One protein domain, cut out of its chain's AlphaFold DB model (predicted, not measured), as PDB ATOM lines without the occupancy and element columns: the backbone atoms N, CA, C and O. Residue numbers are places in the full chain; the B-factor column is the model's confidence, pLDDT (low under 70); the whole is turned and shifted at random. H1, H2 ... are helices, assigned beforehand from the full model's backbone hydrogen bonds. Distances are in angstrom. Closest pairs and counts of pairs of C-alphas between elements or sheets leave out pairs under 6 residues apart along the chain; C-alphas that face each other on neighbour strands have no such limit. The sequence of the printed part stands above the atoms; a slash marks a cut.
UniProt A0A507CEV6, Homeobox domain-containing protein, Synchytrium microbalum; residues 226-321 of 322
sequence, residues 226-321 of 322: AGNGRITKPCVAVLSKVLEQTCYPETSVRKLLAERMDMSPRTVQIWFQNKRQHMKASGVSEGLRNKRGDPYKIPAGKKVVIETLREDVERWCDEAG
ATOM      1  N   ALA A 226     138.917 109.865  99.447       62.91
ATOM      2  CA  ALA A 226     140.137 109.958  98.658       62.91
ATOM      3  C   ALA A 226     140.939 108.683  98.958       62.91
ATOM      4  O   ALA A 226     141.061 108.325 100.132       62.91
ATOM      5  N   GLY A 227     141.451 108.000  97.924       63.72
ATOM      6  CA  GLY A 227     141.871 106.579  97.943       63.72
ATOM      7  C   GLY A 227     142.916 106.145  98.988       63.72
ATOM      8  O   GLY A 227     143.246 104.970  99.087       63.72
ATOM      9  N   ASN A 228     143.402 107.081  99.797       68.19
ATOM     10  CA  ASN A 228     144.165 106.906 101.030       68.19
ATOM     11  C   ASN A 228     143.279 106.647 102.277       68.19
ATOM     12  O   ASN A 228     143.781 106.727 103.396       68.19
ATOM     13  N   GLY A 229     141.967 106.428 102.122       73.75
ATOM     14  CA  GLY A 229     141.018 106.255 103.233       73.75
ATOM     15  C   GLY A 229     140.626 107.554 103.953       73.75
ATOM     16  O   GLY A 229     140.060 107.505 105.044       73.75
ATOM     17  N   ARG A 230     140.920 108.726 103.370       83.75
ATOM     18  CA  ARG A 230     140.514 110.031 103.924       83.75
ATOM     19  C   ARG A 230     139.082 110.345 103.507       83.75
ATOM     20  O   ARG A 230     138.812 110.385 102.310       83.75
ATOM     21  N   ILE A 231     138.207 110.624 104.473       88.31
ATOM     22  CA  ILE A 231     136.833 111.097 104.226       88.31
ATOM     23  C   ILE A 231     136.872 112.369 103.361       88.31
ATOM     24  O   ILE A 231     137.681 113.264 103.613       88.31
ATOM     25  N   THR A 232     136.023 112.446 102.335       89.56
ATOM     26  CA  THR A 232     135.984 113.582 101.399       89.56
ATOM     27  C   THR A 232     135.362 114.844 102.011       89.56
ATOM     28  O   THR A 232     134.600 114.791 102.977       89.56
ATOM     29  N   LYS A 233     135.683 116.014 101.436       89.81
ATOM     30  CA  LYS A 233     135.152 117.323 101.861       89.81
ATOM     31  C   LYS A 233     133.611 117.371 101.995       89.81
ATOM     32  O   LYS A 233     133.170 117.758 103.079       89.81
ATOM     33  N   PRO A 234     132.793 116.969 100.992       90.94
ATOM     34  CA  PRO A 234     131.329 116.975 101.125       90.94
ATOM     35  C   PRO A 234     130.855 116.105 102.294       90.94
ATOM     36  O   PRO A 234     130.030 116.539 103.097       90.94
ATOM     37  N   CYS A 235     131.459 114.928 102.479       92.19
ATOM     38  CA  CYS A 235     131.146 114.063 103.607       92.19
ATOM     39  C   CYS A 235     131.426 114.728 104.970       92.19
ATOM     40  O   CYS A 235     130.604 114.636 105.883       92.19
ATOM     41  N   VAL A 236     132.557 115.428 105.132       94.00
ATOM     42  CA  VAL A 236     132.860 116.161 106.380       94.00
ATOM     43  C   VAL A 236     131.866 117.302 106.624       94.00
ATOM     44  O   VAL A 236     131.509 117.547 107.780       94.00
ATOM     45  N   ALA A 237     131.394 117.977 105.571       93.06
ATOM     46  CA  ALA A 237     130.418 119.059 105.687       93.06
ATOM     47  C   ALA A 237     129.072 118.556 106.242       93.06
ATOM     48  O   ALA A 237     128.601 119.085 107.249       93.06
ATOM     49  N   VAL A 238     128.503 117.485 105.672       94.69
ATOM     50  CA  VAL A 238     127.243 116.888 106.164       94.69
ATOM     51  C   VAL A 238     127.385 116.381 107.602       94.69
ATOM     52  O   VAL A 238     126.552 116.687 108.454       94.69
ATOM     53  N   LEU A 239     128.480 115.678 107.922       94.94
ATOM     54  CA  LEU A 239     128.744 115.206 109.290       94.94
ATOM     55  C   LEU A 239     128.865 116.358 110.304       94.94
ATOM     56  O   LEU A 239     128.512 116.189 111.471       94.94
ATOM     57  N   SER A 240     129.332 117.531 109.866       93.62
ATOM     58  CA  SER A 240     129.418 118.732 110.703       93.62
ATOM     59  C   SER A 240     128.045 119.386 110.912       93.62
ATOM     60  O   SER A 240     127.697 119.640 112.063       93.62
ATOM     61  N   LYS A 241     127.215 119.522 109.863       92.38
ATOM     62  CA  LYS A 241     125.811 119.978 109.985       92.38
ATOM     63  C   LYS A 241     125.006 119.100 110.963       92.38
ATOM     64  O   LYS A 241     124.255 119.606 111.793       92.38
ATOM     65  N   VAL A 242     125.216 117.777 110.944       93.38
ATOM     66  CA  VAL A 242     124.588 116.850 111.912       93.38
ATOM     67  C   VAL A 242     125.108 117.053 113.335       93.38
ATOM     68  O   VAL A 242     124.318 116.999 114.276       93.38
ATOM     69  N   LEU A 243     126.410 117.297 113.515       92.25
ATOM     70  CA  LEU A 243     127.013 117.538 114.830       92.25
ATOM     71  C   LEU A 243     126.419 118.773 115.525       92.25
ATOM     72  O   LEU A 243     126.243 118.751 116.741       92.25
ATOM     73  N   GLU A 244     126.093 119.816 114.759       89.06
ATOM     74  CA  GLU A 244     125.442 121.037 115.252       89.06
ATOM     75  C   GLU A 244     124.035 120.767 115.811       89.06
ATOM     76  O   GLU A 244     123.646 121.377 116.805       89.06
ATOM     77  N   GLN A 245     123.288 119.818 115.227       88.50
ATOM     78  CA  GLN A 245     121.991 119.382 115.765       88.50
ATOM     79  C   GLN A 245     122.145 118.383 116.919       88.50
ATOM     80  O   GLN A 245     121.408 118.436 117.905       88.50
ATOM     81  N   THR A 246     123.078 117.433 116.799       88.94
ATOM     82  CA  THR A 246     123.292 116.379 117.792       88.94
ATOM     83  C   THR A 246     124.735 115.874 117.847       88.94
ATOM     84  O   THR A 246     125.276 115.253 116.931       88.94
ATOM     85  N   CYS A 247     125.332 116.007 119.031       89.94
ATOM     86  CA  CYS A 247     126.608 115.380 119.373       89.94
ATOM     87  C   CYS A 247     126.544 113.840 119.434       89.94
ATOM     88  O   CYS A 247     127.594 113.192 119.470       89.94
ATOM     89  N   TYR A 248     125.348 113.247 119.487       91.62
ATOM     90  CA  TYR A 248     125.110 111.816 119.697       91.62
ATOM     91  C   TYR A 248     124.031 111.309 118.724       91.62
ATOM     92  O   TYR A 248     122.887 111.098 119.132       91.62
ATOM     93  N   PRO A 249     124.364 111.122 117.434       91.81
ATOM     94  CA  PRO A 249     123.406 110.632 116.450       91.81
ATOM     95  C   PRO A 249     122.953 109.205 116.777       91.81
ATOM     96  O   PRO A 249     123.755 108.320 117.107       91.81
ATOM     97  N   GLU A 250     121.646 108.998 116.661       92.94
ATOM     98  CA  GLU A 250     120.963 107.741 116.953       92.94
ATOM     99  C   GLU A 250     121.366 106.634 115.953       92.94
ATOM    100  O   GLU A 250     122.099 106.866 114.986       92.94
ATOM    101  N   THR A 251     120.966 105.384 116.191       94.38
ATOM    102  CA  THR A 251     121.395 104.264 115.332       94.38
ATOM    103  C   THR A 251     120.737 104.325 113.955       94.38
ATOM    104  O   THR A 251     121.380 103.975 112.966       94.38
ATOM    105  N   SER A 252     119.501 104.821 113.889       94.06
ATOM    106  CA  SER A 252     118.773 105.164 112.662       94.06
ATOM    107  C   SER A 252     119.557 106.155 111.783       94.06
ATOM    108  O   SER A 252     119.989 105.811 110.684       94.06
ATOM    109  N   VAL A 253     119.848 107.347 112.311       93.88
ATOM    110  CA  VAL A 253     120.560 108.437 111.619       93.88
ATOM    111  C   VAL A 253     121.972 108.018 111.196       93.88
ATOM    112  O   VAL A 253     122.412 108.334 110.094       93.88
ATOM    113  N   ARG A 254     122.687 107.238 112.022       95.44
ATOM    114  CA  ARG A 254     124.013 106.705 111.651       95.44
ATOM    115  C   ARG A 254     123.976 105.712 110.490       95.44
ATOM    116  O   ARG A 254     124.975 105.620 109.783       95.44
ATOM    117  N   LYS A 255     122.879 104.967 110.298       95.75
ATOM    118  CA  LYS A 255     122.694 104.094 109.124       95.75
ATOM    119  C   LYS A 255     122.392 104.910 107.867       95.75
ATOM    120  O   LYS A 255     123.019 104.659 106.852       95.75
ATOM    121  N   LEU A 256     121.526 105.919 107.971       94.25
ATOM    122  CA  LEU A 256     121.198 106.824 106.864       94.25
ATOM    123  C   LEU A 256     122.441 107.568 106.341       94.25
ATOM    124  O   LEU A 256     122.713 107.564 105.145       94.25
ATOM    125  N   LEU A 257     123.250 108.129 107.248       94.56
ATOM    126  CA  LEU A 257     124.540 108.738 106.903       94.56
ATOM    127  C   LEU A 257     125.506 107.722 106.282       94.56
ATOM    128  O   LEU A 257     126.177 108.024 105.309       94.56
ATOM    129  N   ALA A 258     125.583 106.509 106.826       94.31
ATOM    130  CA  ALA A 258     126.422 105.453 106.266       94.31
ATOM    131  C   ALA A 258     126.031 105.093 104.820       94.31
ATOM    132  O   ALA A 258     126.908 104.972 103.973       94.31
ATOM    133  N   GLU A 259     124.735 104.980 104.537       93.31
ATOM    134  CA  GLU A 259     124.189 104.653 103.217       93.31
ATOM    135  C   GLU A 259     124.424 105.771 102.194       93.31
ATOM    136  O   GLU A 259     125.056 105.535 101.167       93.31
ATOM    137  N   ARG A 260     124.019 107.009 102.511       92.94
ATOM    138  CA  ARG A 260     124.199 108.184 101.633       92.94
ATOM    139  C   ARG A 260     125.663 108.535 101.374       92.94
ATOM    140  O   ARG A 260     125.977 109.244 100.432       92.94
ATOM    141  N   MET A 261     126.568 108.074 102.232       91.75
ATOM    142  CA  MET A 261     127.985 108.413 102.167       91.75
ATOM    143  C   MET A 261     128.872 107.191 101.890       91.75
ATOM    144  O   MET A 261     130.061 107.307 102.141       91.75
ATOM    145  N   ASP A 262     128.346 106.033 101.456       90.56
ATOM    146  CA  ASP A 262     129.070 104.745 101.260       90.56
ATOM    147  C   ASP A 262     130.095 104.409 102.376       90.56
ATOM    148  O   ASP A 262     131.199 103.907 102.150       90.56
ATOM    149  N   MET A 263     129.757 104.734 103.626       91.62
ATOM    150  CA  MET A 263     130.591 104.470 104.800       91.62
ATOM    151  C   MET A 263     130.009 103.337 105.631       91.62
ATOM    152  O   MET A 263     128.806 103.122 105.678       91.62
ATOM    153  N   SER A 264     130.843 102.656 106.420       94.50
ATOM    154  CA  SER A 264     130.286 101.801 107.471       94.50
ATOM    155  C   SER A 264     129.647 102.664 108.581       94.50
ATOM    156  O   SER A 264     130.233 103.685 108.970       94.50
ATOM    157  N   PRO A 265     128.532 102.240 109.211       95.44
ATOM    158  CA  PRO A 265     127.981 102.921 110.392       95.44
ATOM    159  C   PRO A 265     128.986 103.033 111.550       95.44
ATOM    160  O   PRO A 265     128.891 103.931 112.394       95.44
ATOM    161  N   ARG A 266     129.990 102.142 111.583       95.06
ATOM    162  CA  ARG A 266     131.107 102.203 112.529       95.06
ATOM    163  C   ARG A 266     132.079 103.337 112.195       95.06
ATOM    164  O   ARG A 266     132.534 103.990 113.128       95.06
ATOM    165  N   THR A 267     132.353 103.611 110.919       94.44
ATOM    166  CA  THR A 267     133.170 104.753 110.462       94.44
ATOM    167  C   THR A 267     132.533 106.067 110.903       94.44
ATOM    168  O   THR A 267     133.192 106.869 111.563       94.44
ATOM    169  N   VAL A 268     131.228 106.235 110.650       95.31
ATOM    170  CA  VAL A 268     130.446 107.392 111.119       95.31
ATOM    171  C   VAL A 268     130.539 107.512 112.647       95.31
ATOM    172  O   VAL A 268     130.907 108.559 113.173       95.31
ATOM    173  N   GLN A 269     130.316 106.421 113.389       95.81
ATOM    174  CA  GLN A 269     130.450 106.420 114.852       95.81
ATOM    175  C   GLN A 269     131.856 106.827 115.339       95.81
ATOM    176  O   GLN A 269     131.952 107.575 116.312       95.81
ATOM    177  N   ILE A 270     132.928 106.341 114.700       95.62
ATOM    178  CA  ILE A 270     134.315 106.710 115.030       95.62
ATOM    179  C   ILE A 270     134.543 108.199 114.752       95.62
ATOM    180  O   ILE A 270     135.118 108.881 115.595       95.62
ATOM    181  N   TRP A 271     134.036 108.731 113.636       95.50
ATOM    182  CA  TRP A 271     134.141 110.157 113.324       95.50
ATOM    183  C   TRP A 271     133.526 111.023 114.431       95.50
ATOM    184  O   TRP A 271     134.203 111.900 114.963       95.50
ATOM    185  N   PHE A 272     132.298 110.722 114.870       95.94
ATOM    186  CA  PHE A 272     131.656 111.446 115.977       95.94
ATOM    187  C   PHE A 272     132.394 111.262 117.316       95.94
ATOM    188  O   PHE A 272     132.460 112.198 118.114       95.94
ATOM    189  N   GLN A 273     132.975 110.084 117.581       95.25
ATOM    190  CA  GLN A 273     133.816 109.852 118.766       95.25
ATOM    191  C   GLN A 273     135.066 110.748 118.743       95.25
ATOM    192  O   GLN A 273     135.285 111.503 119.693       95.25
ATOM    193  N   ASN A 274     135.822 110.734 117.645       95.00
ATOM    194  CA  ASN A 274     137.037 111.530 117.469       95.00
ATOM    195  C   ASN A 274     136.725 113.035 117.489       95.00
ATOM    196  O   ASN A 274     137.409 113.803 118.160       95.00
ATOM    197  N   LYS A 275     135.654 113.474 116.818       93.19
ATOM    198  CA  LYS A 275     135.237 114.883 116.782       93.19
ATOM    199  C   LYS A 275     134.912 115.413 118.182       93.19
ATOM    200  O   LYS A 275     135.407 116.478 118.546       93.19
ATOM    201  N   ARG A 276     134.185 114.650 119.014       93.38
ATOM    202  CA  ARG A 276     133.944 115.013 120.427       93.38
ATOM    203  C   ARG A 276     135.218 114.990 121.279       93.38
ATOM    204  O   ARG A 276     135.362 115.835 122.159       93.38
ATOM    205  N   GLN A 277     136.150 114.064 121.029       89.75
ATOM    206  CA  GLN A 277     137.462 114.074 121.691       89.75
ATOM    207  C   GLN A 277     138.249 115.342 121.342       89.75
ATOM    208  O   GLN A 277     138.751 116.001 122.250       89.75
ATOM    209  N   HIS A 278     138.280 115.744 120.067       85.50
ATOM    210  CA  HIS A 278     138.886 117.007 119.646       85.50
ATOM    211  C   HIS A 278     138.212 118.216 120.301       85.50
ATOM    212  O   HIS A 278     138.927 119.055 120.828       85.50
ATOM    213  N   MET A 279     136.875 118.286 120.369       85.31
ATOM    214  CA  MET A 279     136.164 119.370 121.077       85.31
ATOM    215  C   MET A 279     136.517 119.449 122.572       85.31
ATOM    216  O   MET A 279     136.542 120.536 123.145       85.31
ATOM    217  N   LYS A 280     136.798 118.305 123.214       82.25
ATOM    218  CA  LYS A 280     137.261 118.250 124.609       82.25
ATOM    219  C   LYS A 280     138.729 118.671 124.750       82.25
ATOM    220  O   LYS A 280     139.073 119.318 125.733       82.25
ATOM    221  N   ALA A 281     139.583 118.288 123.801       76.50
ATOM    222  CA  ALA A 281     141.028 118.500 123.854       76.50
ATOM    223  C   ALA A 281     141.474 119.887 123.359       76.50
ATOM    224  O   ALA A 281     142.455 120.420 123.861       76.50
ATOM    225  N   SER A 282     140.767 120.486 122.399       70.31
ATOM    226  CA  SER A 282     141.174 121.727 121.722       70.31
ATOM    227  C   SER A 282     141.036 122.994 122.564       70.31
ATOM    228  O   SER A 282     141.210 124.089 122.040       70.31
ATOM    229  N   GLY A 283     140.626 122.891 123.829       57.66
ATOM    230  CA  GLY A 283     140.317 124.063 124.643       57.66
ATOM    231  C   GLY A 283     139.086 124.844 124.169       57.66
ATOM    232  O   GLY A 283     138.617 125.685 124.918       57.66
ATOM    233  N   VAL A 284     138.453 124.505 123.033       52.31
ATOM    234  CA  VAL A 284     137.176 125.090 122.550       52.31
ATOM    235  C   VAL A 284     135.980 124.663 123.422       52.31
ATOM    236  O   VAL A 284     134.835 125.021 123.175       52.31
ATOM    237  N   SER A 285     136.247 124.011 124.555       46.81
ATOM    238  CA  SER A 285     135.376 124.137 125.716       46.81
ATOM    239  C   SER A 285     135.250 125.608 126.161       46.81
ATOM    240  O   SER A 285     134.179 126.017 126.544       46.81
ATOM    241  N   GLU A 286     136.266 126.457 126.064       43.97
ATOM    242  CA  GLU A 286     136.227 127.858 126.516       43.97
ATOM    243  C   GLU A 286     135.581 128.816 125.497       43.97
ATOM    244  O   GLU A 286     135.034 129.847 125.879       43.97
ATOM    245  N   GLY A 287     135.559 128.434 124.213       44.09
ATOM    246  CA  GLY A 287     134.799 129.121 123.158       44.09
ATOM    247  C   GLY A 287     133.360 128.617 122.968       44.09
ATOM    248  O   GLY A 287     132.581 129.265 122.276       44.09
ATOM    249  N   LEU A 288     133.000 127.467 123.559       46.38
ATOM    250  CA  LEU A 288     131.681 126.826 123.401       46.38
ATOM    251  C   LEU A 288     131.026 126.393 124.731       46.38
ATOM    252  O   LEU A 288     129.931 125.833 124.742       46.38
ATOM    253  N   ARG A 289     131.666 126.687 125.867       44.00
ATOM    254  CA  ARG A 289     131.021 126.934 127.160       44.00
ATOM    255  C   ARG A 289     130.821 128.441 127.218       44.00
ATOM    256  O   ARG A 289     131.752 129.211 127.004       44.00
ATOM    257  N   ASN A 290     129.629 128.871 127.611       44.81
ATOM    258  CA  ASN A 290     129.442 130.236 128.102       44.81
ATOM    259  C   ASN A 290     130.461 130.492 129.236       44.81
ATOM    260  O   ASN A 290     130.830 129.536 129.922       44.81
ATOM    261  N   LYS A 291     130.843 131.753 129.519       45.41
ATOM    262  CA  LYS A 291     131.855 132.164 130.540       45.41
ATOM    263  C   LYS A 291     131.659 131.634 131.988       45.41
ATOM    264  O   LYS A 291     132.393 132.008 132.892       45.41
ATOM    265  N   ARG A 292     130.649 130.790 132.220       41.53
ATOM    266  CA  ARG A 292     130.286 130.097 133.466       41.53
ATOM    267  C   ARG A 292     130.570 128.583 133.445       41.53
ATOM    268  O   ARG A 292     130.254 127.894 134.405       41.53
ATOM    269  N   GLY A 293     131.156 128.050 132.371       44.59
ATOM    270  CA  GLY A 293     131.729 126.699 132.344       44.59
ATOM    271  C   GLY A 293     130.755 125.519 132.188       44.59
ATOM    272  O   GLY A 293     131.195 124.377 132.327       44.59
ATOM    273  N   ASP A 294     129.488 125.789 131.880       46.00
ATOM    274  CA  ASP A 294     128.377 124.832 131.702       46.00
ATOM    275  C   ASP A 294     128.650 123.837 130.540       46.00
ATOM    276  O   ASP A 294     129.085 124.288 129.476       46.00
ATOM    277  N   PRO A 295     128.427 122.511 130.678       49.69
ATOM    278  CA  PRO A 295     128.604 121.553 129.577       49.69
ATOM    279  C   PRO A 295     127.697 121.877 128.381       49.69
ATOM    280  O   PRO A 295     126.649 122.491 128.555       49.69
ATOM    281  N   TYR A 296     128.090 121.429 127.179       50.47
ATOM    282  CA  TYR A 296     127.403 121.711 125.908       50.47
ATOM    283  C   TYR A 296     125.908 121.351 125.963       50.47
ATOM    284  O   TYR A 296     125.509 120.204 125.742       50.47
ATOM    285  N   LYS A 297     125.082 122.348 126.285       48.12
ATOM    286  CA  LYS A 297     123.628 122.248 126.274       48.12
ATOM    287  C   LYS A 297     123.178 122.351 124.826       48.12
ATOM    288  O   LYS A 297     123.349 123.394 124.201       48.12
ATOM    289  N   ILE A 298     122.567 121.272 124.334       54.44
ATOM    290  CA  ILE A 298     121.688 121.306 123.157       54.44
ATOM    291  C   ILE A 298     120.782 122.539 123.327       54.44
ATOM    292  O   ILE A 298     120.224 122.686 124.421       54.44
ATOM    293  N   PRO A 299     120.666 123.439 122.329       54.34
ATOM    294  CA  PRO A 299     119.965 124.710 122.489       54.34
ATOM    295  C   PRO A 299     118.552 124.481 123.039       54.34
ATOM    296  O   PRO A 299     117.691 123.890 122.380       54.34
ATOM    297  N   ALA A 300     118.356 124.904 124.291       45.19
ATOM    298  CA  ALA A 300     117.206 124.549 125.113       45.19
ATOM    299  C   ALA A 300     115.934 125.205 124.558       45.19
ATOM    300  O   ALA A 300     115.619 126.350 124.861       45.19
ATOM    301  N   GLY A 301     115.244 124.466 123.693       50.38
ATOM    302  CA  GLY A 301     114.121 124.949 122.891       50.38
ATOM    303  C   GLY A 301     113.879 124.081 121.656       50.38
ATOM    304  O   GLY A 301     112.737 123.892 121.257       50.38
ATOM    305  N   LYS A 302     114.930 123.452 121.107       52.22
ATOM    306  CA  LYS A 302     114.805 122.440 120.051       52.22
ATOM    307  C   LYS A 302     115.017 121.041 120.626       52.22
ATOM    308  O   LYS A 302     116.136 120.533 120.660       52.22
ATOM    309  N   LYS A 303     113.927 120.376 121.033       56.84
ATOM    310  CA  LYS A 303     113.897 118.907 120.960       56.84
ATOM    311  C   LYS A 303     113.961 118.568 119.475       56.84
ATOM    312  O   LYS A 303     112.944 118.662 118.796       56.84
ATOM    313  N   VAL A 304     115.153 118.247 118.974       62.81
ATOM    314  CA  VAL A 304     115.324 117.754 117.605       62.81
ATOM    315  C   VAL A 304     114.476 116.490 117.482       62.81
ATOM    316  O   VAL A 304     114.753 115.485 118.142       62.81
ATOM    317  N   VAL A 305     113.398 116.573 116.707       71.50
ATOM    318  CA  VAL A 305     112.557 115.419 116.400       71.50
ATOM    319  C   VAL A 305     113.397 114.506 115.513       71.50
ATOM    320  O   VAL A 305     114.025 114.964 114.560       71.50
ATOM    321  N   ILE A 306     113.476 113.220 115.857       72.94
ATOM    322  CA  ILE A 306     114.375 112.292 115.155       72.94
ATOM    323  C   ILE A 306     113.978 112.185 113.674       72.94
ATOM    324  O   ILE A 306     114.861 112.153 112.824       72.94
ATOM    325  N   GLU A 307     112.677 112.243 113.367       74.56
ATOM    326  CA  GLU A 307     112.154 112.313 111.997       74.56
ATOM    327  C   GLU A 307     112.681 113.529 111.218       74.56
ATOM    328  O   GLU A 307     113.297 113.346 110.172       74.56
ATOM    329  N   THR A 308     112.568 114.753 111.757       83.69
ATOM    330  CA  THR A 308     113.034 115.963 111.046       83.69
ATOM    331  C   THR A 308     114.544 115.941 110.805       83.69
ATOM    332  O   THR A 308     115.018 116.439 109.792       83.69
ATOM    333  N   LEU A 309     115.320 115.317 111.702       86.75
ATOM    334  CA  LEU A 309     116.761 115.146 111.505       86.75
ATOM    335  C   LEU A 309     117.097 114.177 110.357       86.75
ATOM    336  O   LEU A 309     118.158 114.310 109.753       86.75
ATOM    337  N   ARG A 310     116.234 113.200 110.051       89.12
ATOM    338  CA  ARG A 310     116.425 112.301 108.898       89.12
ATOM    339  C   ARG A 310     116.179 113.051 107.590       89.12
ATOM    340  O   ARG A 310     117.030 113.000 106.709       89.12
ATOM    341  N   GLU A 311     115.093 113.818 107.529       91.19
ATOM    342  CA  GLU A 311     114.750 114.693 106.399       91.19
ATOM    343  C   GLU A 311     115.839 115.760 106.146       91.19
ATOM    344  O   GLU A 311     116.264 115.971 105.010       91.19
ATOM    345  N   ASP A 312     116.356 116.397 107.208       91.06
ATOM    346  CA  ASP A 312     117.487 117.333 107.123       91.06
ATOM    347  C   ASP A 312     118.760 116.657 106.584       91.06
ATOM    348  O   ASP A 312     119.446 117.228 105.735       91.06
ATOM    349  N   VAL A 313     119.074 115.435 107.039       90.94
ATOM    350  CA  VAL A 313     120.236 114.663 106.560       90.94
ATOM    351  C   VAL A 313     120.111 114.313 105.083       90.94
ATOM    352  O   VAL A 313     121.090 114.461 104.355       90.94
ATOM    353  N   GLU A 314     118.936 113.878 104.629       92.31
ATOM    354  CA  GLU A 314     118.695 113.595 103.211       92.31
ATOM    355  C   GLU A 314     118.925 114.850 102.363       92.31
ATOM    356  O   GLU A 314     119.750 114.809 101.450       92.31
ATOM    357  N   ARG A 315     118.330 115.988 102.754       94.06
ATOM    358  CA  ARG A 315     118.514 117.273 102.062       94.06
ATOM    359  C   ARG A 315     119.978 117.718 102.015       94.06
ATOM    360  O   ARG A 315     120.426 118.224 100.991       94.06
ATOM    361  N   TRP A 316     120.735 117.553 103.103       94.00
ATOM    362  CA  TRP A 316     122.152 117.937 103.138       94.00
ATOM    363  C   TRP A 316     123.052 117.023 102.307       94.00
ATOM    364  O   TRP A 316     124.073 117.500 101.815       94.00
ATOM    365  N   CYS A 317     122.701 115.745 102.150       91.88
ATOM    366  CA  CYS A 317     123.393 114.856 101.220       91.88
ATOM    367  C   CYS A 317     123.136 115.284  99.770       91.88
ATOM    368  O   CYS A 317     124.100 115.464  99.030       91.88
ATOM    369  N   ASP A 318     121.882 115.563  99.396       92.12
ATOM    370  CA  ASP A 318     121.546 116.029  98.041       92.12
ATOM    371  C   ASP A 318     122.224 117.374  97.709       92.12
ATOM    372  O   ASP A 318     122.828 117.521  96.648       92.12
ATOM    373  N   GLU A 319     122.222 118.332  98.646       92.06
ATOM    374  CA  GLU A 319     122.939 119.619  98.543       92.06
ATOM    375  C   GLU A 319     124.460 119.436  98.348       92.06
ATOM    376  O   GLU A 319     125.113 120.246  97.692       92.06
ATOM    377  N   ALA A 320     125.029 118.367  98.911       86.62
ATOM    378  CA  ALA A 320     126.448 118.028  98.822       86.62
ATOM    379  C   ALA A 320     126.794 117.071  97.660       86.62
ATOM    380  O   ALA A 320     127.967 116.723  97.505       86.62
ATOM    381  N   GLY A 321     125.805 116.648  96.861       85.88
ATOM    382  CA  GLY A 321     125.973 115.698  95.754       85.88
ATOM    383  C   GLY A 321     126.312 114.265  96.187       85.88
ATOM    384  O   GLY A 321     127.078 113.602  95.488       85.88
TER     385      GLY A 321
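Overview. This is residues 226 to 321 of the 322 residues of the protein "Homeobox domain-containing protein" of Synchytrium microbalum (UniProt A0A507CEV6). Three helices lie side by side, H5 beside both H1 and H2, and the long helix H3 runs crosswise from the end of the turn after H2. Past H3 the backbone makes the small helix H4, and then residues 289 to 305 make a long loop, without a named element, that brings it back to H5. The printed part has 96 residues with five named helices, in the order H1 H2 H3 H4 H5, and no named strand; the class is all helix. It is compact, with a radius of gyration of the C-alphas of 14.2 A, and spans 42 by 33 by 22 A.

Along the chain. Start at Ala 226 and go on to C-alpha 233 at (135.152, 117.323, 101.861); there H1 begins, residues 233 to 245, 19.3 A long. H2 follows at residues 251 to 260, 14.5 A long. Next find C-alpha 265 at (127.981, 102.921, 110.392), from which H3, the longest helix, runs 24.4 A through residues 265 to 281. H4 is residues 285 to 288, 5.1 A long. H5 is residues 306 to 319, 20.1 A long, and ends at C-alpha 319 at (122.939, 119.619, 98.543).

Arrangement. Look first at H1 and H5, which touch at a shallow tilt of 25 degrees, opposite ways; their closest C-alphas, of Val 238 and Trp 316, are 6.0 A apart. H2 touches H5 at a shallow tilt of 14 degrees, the same way, closest at the C-alphas of Val 253 and Arg 310, 6.3 A. H1 and H2 are near each other, with 6 pairs of C-alphas within 10 A. H3 touches H2 with residues 265 to 269 alone, closest at the C-alphas of Ala 258 and Pro 265, 5.1 A; their lines are about perpendicular at 72 degrees, only just past steep. H3 is close to H1 but not clearly touching, closest at the C-alphas of Leu 243 and Phe 272, 7.7 A. H4 touches no helix, and H3 and H5 are apart. Of the three touching pairs two are at a shallow tilt, a packing mostly aligned, but only just. In H2, H3 and H5 every O i to N i+4 pair is within hydrogen-bond range, in H1 8 of 9; H4 is too short for such a pair.

Size, cuts and confidence. The C-alphas of Gly 227 and Arg 292 are the two farthest apart, 44.1 A. The printed part has no cut. The links from H1 to H2, H2 to H3 and H3 to H4 are tight, and that from H4 to H5, 17 residues, is long. The mean pLDDT of the printed part is 80.1; look for values under 70 at residues 226 to 228 and 283 to 304.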